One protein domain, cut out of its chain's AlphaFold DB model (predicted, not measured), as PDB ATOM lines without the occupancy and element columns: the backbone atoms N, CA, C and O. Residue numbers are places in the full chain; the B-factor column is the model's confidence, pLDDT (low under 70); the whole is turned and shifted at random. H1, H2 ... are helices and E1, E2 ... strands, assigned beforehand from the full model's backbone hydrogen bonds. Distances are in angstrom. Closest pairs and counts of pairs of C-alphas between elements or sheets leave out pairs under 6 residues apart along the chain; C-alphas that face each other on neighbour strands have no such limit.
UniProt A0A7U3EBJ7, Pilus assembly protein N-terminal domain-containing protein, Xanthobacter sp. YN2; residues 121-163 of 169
ATOM      1  N   VAL A 121     -14.123 -49.163 -36.574       91.88
ATOM      2  CA  VAL A 121     -12.862 -49.826 -36.919       91.88
ATOM      3  C   VAL A 121     -11.788 -48.759 -37.055       91.88
ATOM      4  O   VAL A 121     -11.990 -47.753 -37.726       91.88
ATOM      5  N   THR A 122     -10.637 -48.960 -36.420       92.19
ATOM      6  CA  THR A 122      -9.462 -48.107 -36.619       92.19
ATOM      7  C   THR A 122      -8.393 -48.904 -37.349       92.19
ATOM      8  O   THR A 122      -8.034 -49.995 -36.912       92.19
ATOM      9  N   VAL A 123      -7.847 -48.319 -38.411       92.81
ATOM     10  CA  VAL A 123      -6.713 -48.851 -39.164       92.81
ATOM     11  C   VAL A 123      -5.499 -47.955 -38.932       92.81
ATOM     12  O   VAL A 123      -5.606 -46.730 -38.950       92.81
ATOM     13  N   GLN A 124      -4.348 -48.578 -38.681       93.88
ATOM     14  CA  GLN A 124      -3.057 -47.905 -38.559       93.88
ATOM     15  C   GLN A 124      -2.195 -48.290 -39.759       93.88
ATOM     16  O   GLN A 124      -1.716 -49.418 -39.841       93.88
ATOM     17  N   HIS A 125      -2.019 -47.363 -40.696       88.19
ATOM     18  CA  HIS A 125      -1.248 -47.568 -41.927       88.19
ATOM     19  C   HIS A 125       0.260 -47.309 -41.739       88.19
ATOM     20  O   HIS A 125       1.054 -47.590 -42.633       88.19
ATOM     21  N   GLY A 126       0.662 -46.769 -40.587       89.19
ATOM     22  CA  GLY A 126       2.038 -46.401 -40.258       89.19
ATOM     23  C   GLY A 126       2.087 -45.443 -39.065       89.19
ATOM     24  O   GLY A 126       1.062 -45.158 -38.440       89.19
ATOM     25  N   LEU A 127       3.270 -44.916 -38.741       89.25
ATOM     26  CA  LEU A 127       3.412 -43.936 -37.658       89.25
ATOM     27  C   LEU A 127       2.656 -42.643 -38.003       89.25
ATOM     28  O   LEU A 127       2.919 -42.007 -39.021       89.25
ATOM     29  N   GLY A 128       1.687 -42.276 -37.162       85.69
ATOM     30  CA  GLY A 128       0.846 -41.089 -37.360       85.69
ATOM     31  C   GLY A 128      -0.198 -41.206 -38.479       85.69
ATOM     32  O   GLY A 128      -0.933 -40.251 -38.712       85.69
ATOM     33  N   GLN A 129      -0.296 -42.358 -39.153       91.88
ATOM     34  CA  GLN A 129      -1.259 -42.602 -40.230       91.88
ATOM     35  C   GLN A 129      -2.415 -43.457 -39.712       91.88
ATOM     36  O   GLN A 129      -2.479 -44.664 -39.950       91.88
ATOM     37  N   ARG A 130      -3.299 -42.806 -38.954       93.31
ATOM     38  CA  ARG A 130      -4.490 -43.413 -38.361       93.31
ATOM     39  C   ARG A 130      -5.738 -43.022 -39.140       93.31
ATOM     40  O   ARG A 130      -5.956 -41.836 -39.363       93.31
ATOM     41  N   SER A 131      -6.589 -43.992 -39.450       93.81
ATOM     42  CA  SER A 131      -7.901 -43.741 -40.053       93.81
ATOM     43  C   SER A 131      -8.978 -44.527 -39.314       93.81
ATOM     44  O   SER A 131      -8.793 -45.703 -38.986       93.81
ATOM     45  N   THR A 132     -10.111 -43.886 -39.037       93.56
ATOM     46  CA  THR A 132     -11.268 -44.516 -38.400       93.56
ATOM     47  C   THR A 132     -12.430 -44.644 -39.386       93.56
ATOM     48  O   THR A 132     -12.696 -43.760 -40.197       93.56
ATOM     49  N   PHE A 133     -13.152 -45.758 -39.281       92.75
ATOM     50  CA  PHE A 133     -14.332 -46.084 -40.067       92.75
ATOM     51  C   PHE A 133     -15.510 -46.409 -39.148       92.75
ATOM     52  O   PHE A 133     -15.332 -47.078 -38.129       92.75
ATOM     53  N   ALA A 134     -16.704 -45.964 -39.528       91.88
ATOM     54  CA  ALA A 134     -17.967 -46.381 -38.928       91.88
ATOM     55  C   ALA A 134     -18.612 -47.454 -39.818       91.88
ATOM     56  O   ALA A 134     -18.740 -47.258 -41.025       91.88
ATOM     57  N   CYS A 135     -18.994 -48.589 -39.240       91.69
ATOM     58  CA  CYS A 135     -19.427 -49.783 -39.960       91.69
ATOM     59  C   CYS A 135     -20.831 -50.218 -39.534       91.69
ATOM     60  O   CYS A 135     -21.037 -50.615 -38.386       91.69
ATOM     61  N   ALA A 136     -21.777 -50.185 -40.480       88.56
ATOM     62  CA  ALA A 136     -23.120 -50.749 -40.321       88.56
ATOM     63  C   ALA A 136     -23.881 -50.845 -41.667       88.56
ATOM     64  O   ALA A 136     -24.485 -49.854 -42.074       88.56
ATOM     65  N   PRO A 137     -23.952 -52.004 -42.359       86.75
ATOM     66  CA  PRO A 137     -23.054 -53.168 -42.349       86.75
ATOM     67  C   PRO A 137     -21.774 -52.951 -43.183       86.75
ATOM     68  O   PRO A 137     -20.819 -53.712 -43.060       86.75
ATOM     69  N   THR A 138     -21.748 -51.923 -44.032       91.81
ATOM     70  CA  THR A 138     -20.565 -51.474 -44.774       91.81
ATOM     71  C   THR A 138     -19.841 -50.387 -43.988       91.81
ATOM     72  O   THR A 138     -20.450 -49.678 -43.186       91.81
ATOM     73  N   CYS A 139     -18.529 -50.275 -44.191       92.88
ATOM     74  CA  CYS A 139     -17.698 -49.291 -43.507       92.88
ATOM     75  C   CYS A 139     -17.562 -48.014 -44.339       92.88
ATOM     76  O   CYS A 139     -17.240 -48.076 -45.525       92.88
ATOM     77  N   ALA A 140     -17.758 -46.866 -43.699       92.06
ATOM     78  CA  ALA A 140     -17.537 -45.546 -44.275       92.06
ATOM     79  C   ALA A 140     -16.497 -44.776 -43.443       92.06
ATOM     80  O   ALA A 140     -16.459 -44.944 -42.219       92.06
ATOM     81  N   PRO A 141     -15.637 -43.955 -44.076       91.75
ATOM     82  CA  PRO A 141     -14.669 -43.144 -43.351       91.75
ATOM     83  C   PRO A 141     -15.387 -42.111 -42.480       91.75
ATOM     84  O   PRO A 141     -16.458 -41.614 -42.833       91.75
ATOM     85  N   THR A 142     -14.789 -41.780 -41.340       91.00
ATOM     86  CA  THR A 142     -15.326 -40.784 -40.408       91.00
ATOM     87  C   THR A 142     -14.247 -39.782 -40.016       91.00
ATOM     88  O   THR A 142     -13.072 -40.123 -39.920       91.00
ATOM     89  N   ALA A 143     -14.646 -38.536 -39.764       91.19
ATOM     90  CA  ALA A 143     -13.771 -37.538 -39.173       91.19
ATOM     91  C   ALA A 143     -13.740 -37.770 -37.659       91.19
ATOM     92  O   ALA A 143     -14.640 -37.338 -36.944       91.19
ATOM     93  N   THR A 144     -12.745 -38.505 -37.160       90.69
ATOM     94  CA  THR A 144     -12.630 -38.772 -35.721       90.69
ATOM     95  C   THR A 144     -11.365 -38.170 -35.129       90.69
ATOM     96  O   THR A 144     -10.283 -38.258 -35.707       90.69
ATOM     97  N   LEU A 145     -11.489 -37.597 -33.927       88.44
ATOM     98  CA  LEU A 145     -10.352 -37.071 -33.174       88.44
ATOM     99  C   LEU A 145      -9.235 -38.122 -33.056       88.44
ATOM    100  O   LEU A 145      -9.476 -39.278 -32.696       88.44
ATOM    101  N   GLY A 146      -8.005 -37.709 -33.351       88.56
ATOM    102  CA  GLY A 146      -6.816 -38.563 -33.317       88.56
ATOM    103  C   GLY A 146      -6.510 -39.322 -34.613       88.56
ATOM    104  O   GLY A 146      -5.471 -39.976 -34.662       88.56
ATOM    105  N   ASP A 147      -7.359 -39.241 -35.641       92.69
ATOM    106  CA  ASP A 147      -6.995 -39.684 -36.993       92.69
ATOM    107  C   ASP A 147      -5.945 -38.749 -37.622       92.69
ATOM    108  O   ASP A 147      -5.692 -37.647 -37.125       92.69
ATOM    109  N   SER A 148      -5.293 -39.194 -38.701       93.62
ATOM    110  CA  SER A 148      -4.293 -38.390 -39.405       93.62
ATOM    111  C   SER A 148      -4.916 -37.096 -39.935       93.62
ATOM    112  O   SER A 148      -6.087 -37.063 -40.323       93.62
ATOM    113  N   ALA A 149      -4.122 -36.022 -39.974       92.50
ATOM    114  CA  ALA A 149      -4.591 -34.711 -40.426       92.50
ATOM    115  C   ALA A 149      -5.189 -34.760 -41.845       92.50
ATOM    116  O   ALA A 149      -6.180 -34.089 -42.116       92.50
ATOM    117  N   ASP A 150      -4.626 -35.600 -42.716       91.75
ATOM    118  CA  ASP A 150      -5.100 -35.809 -44.085       91.75
ATOM    119  C   ASP A 150      -6.484 -36.486 -44.137       91.75
ATOM    120  O   ASP A 150      -7.416 -35.967 -44.760       91.75
ATOM    121  N   THR A 151      -6.661 -37.600 -43.408       91.25
ATOM    122  CA  THR A 151      -7.955 -38.301 -43.328       91.25
ATOM    123  C   THR A 151      -9.018 -37.410 -42.681       91.25
ATOM    124  O   THR A 151     -10.106 -37.244 -43.236       91.25
ATOM    125  N   PHE A 152      -8.703 -36.795 -41.534       93.56
ATOM    126  CA  PHE A 152      -9.631 -35.913 -40.826       93.56
ATOM    127  C   PHE A 152     -10.027 -34.705 -41.683       93.56
ATOM    128  O   PHE A 152     -11.212 -34.379 -41.773       93.56
ATOM    129  N   GLY A 153      -9.054 -34.065 -42.343       94.25
ATOM    130  CA  GLY A 153      -9.276 -32.906 -43.205       94.25
ATOM    131  C   GLY A 153     -10.176 -33.227 -44.394       94.25
ATOM    132  O   GLY A 153     -11.150 -32.514 -44.633       94.25
ATOM    133  N   THR A 154      -9.908 -34.336 -45.089       94.06
ATOM    134  CA  THR A 154     -10.681 -34.743 -46.269       94.06
ATOM    135  C   THR A 154     -12.133 -35.061 -45.911       94.06
ATOM    136  O   THR A 154     -13.050 -34.537 -46.546       94.06
ATOM    137  N   VAL A 155     -12.372 -35.874 -44.874       93.62
ATOM    138  CA  VAL A 155     -13.743 -36.230 -44.466       93.62
ATOM    139  C   VAL A 155     -14.494 -34.999 -43.942       93.62
ATOM    140  O   VAL A 155     -15.655 -34.793 -44.297       93.62
ATOM    141  N   SER A 156     -13.832 -34.129 -43.171       93.50
ATOM    142  CA  SER A 156     -14.444 -32.888 -42.667       93.50
ATOM    143  C   SER A 156     -14.842 -31.939 -43.800       93.50
ATOM    144  O   SER A 156     -15.942 -31.390 -43.779       93.50
ATOM    145  N   ALA A 157     -13.991 -31.783 -44.819       93.94
ATOM    146  CA  ALA A 157     -14.291 -30.958 -45.987       93.94
ATOM    147  C   ALA A 157     -15.495 -31.503 -46.776       93.94
ATOM    148  O   ALA A 157     -16.394 -30.741 -47.135       93.94
ATOM    149  N   GLN A 158     -15.570 -32.824 -46.978       92.94
ATOM    150  CA  GLN A 158     -16.725 -33.467 -47.616       92.94
ATOM    151  C   GLN A 158     -18.021 -33.232 -46.825       92.94
ATOM    152  O   GLN A 158     -19.063 -32.935 -47.414       92.94
ATOM    153  N   MET A 159     -17.970 -33.324 -45.490       91.94
ATOM    154  CA  MET A 159     -19.123 -33.045 -44.627       91.94
ATOM    155  C   MET A 159     -19.561 -31.580 -44.700       91.94
ATOM    156  O   MET A 159     -20.756 -31.315 -44.820       91.94
ATOM    157  N   GLN A 160     -18.617 -30.636 -44.666       92.56
ATOM    158  CA  GLN A 160     -18.905 -29.205 -44.792       92.56
ATOM    159  C   GLN A 160     -19.535 -28.879 -46.146       92.56
ATOM    160  O   GLN A 160     -20.575 -28.226 -46.187       92.56
ATOM    161  N   GLN A 161     -18.968 -29.390 -47.243       93.00
ATOM    162  CA  GLN A 161     -19.517 -29.204 -48.587       93.00
ATOM    163  C   GLN A 161     -20.921 -29.803 -48.712       93.00
ATOM    164  O   GLN A 161     -21.805 -29.204 -49.316       93.00
ATOM    165  N   ARG A 162     -21.176 -30.969 -48.113       90.50
ATOM    166  CA  ARG A 162     -22.535 -31.520 -48.063       90.50
ATOM    167  C   ARG A 162     -23.475 -30.640 -47.235       90.50
ATOM    168  O   ARG A 162     -24.624 -30.458 -47.624       90.50
ATOM    169  N   GLY A 163     -23.004 -30.112 -46.106       88.12
ATOM    170  CA  GLY A 163     -23.775 -29.231 -45.231       88.12
ATOM    171  C   GLY A 163     -24.192 -27.934 -45.919       88.12
ATOM    172  O   GLY A 163     -25.345 -27.534 -45.807       88.12
TER     173      GLY A 163
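What this domain is: This is residues 121 to 163 of the 169 residues of the protein "Pilus assembly protein N-terminal domain-containing protein" of Xanthobacter sp. YN2 (UniProt A0A7U3EBJ7). A small meander of three strands, E1, E2 and E3, each the antiparallel neighbour of the one before, makes a flat body with one helix, H1, beside it, grazing the sheet with residues 149 to 155. The printed part has 43 residues, in the order E1 E2 E3 H1, class mixed; it is only just compact, close to loose, radius of gyration of the C-alphas 10.5 A, spanning 31 by 26 by 13 A.

How they stand to each other: Inner strand E2, residues 129 to 135, forms a hairpin with E1, residues 121 to 126, at 161 degrees; N 123 and O 131 are 2.8 A apart. E2 forms another hairpin with E3, residues 139 to 141, at 135 degrees; N 134 and O 140 are 2.9 A apart. Pairing is staggered: E2 pairs with E1 over 129 to 133 and with E3 over 133 to 135. H1, residues 149 to 163, is on the sheet but only grazes it; its closest C-alphas to E2 are those of Thr 151 and Ser 131, 6.3 A. In H1 every O i to N i+4 pair is within hydrogen-bond range.

Where its parts are: E2 is 19.5 A long, E1 15.6 A, E3 6.9 A and H1 20.5 A. C-alpha 121 is at (-12.862, -49.826, -36.919), C-alpha 163 at (-23.775, -29.231, -45.231).

The domain as a whole: The farthest C-alphas, of Leu 127 and Gly 163, are 31.8 A apart. The printed part has no cut and no long link; no printed residue is under 70 in pLDDT.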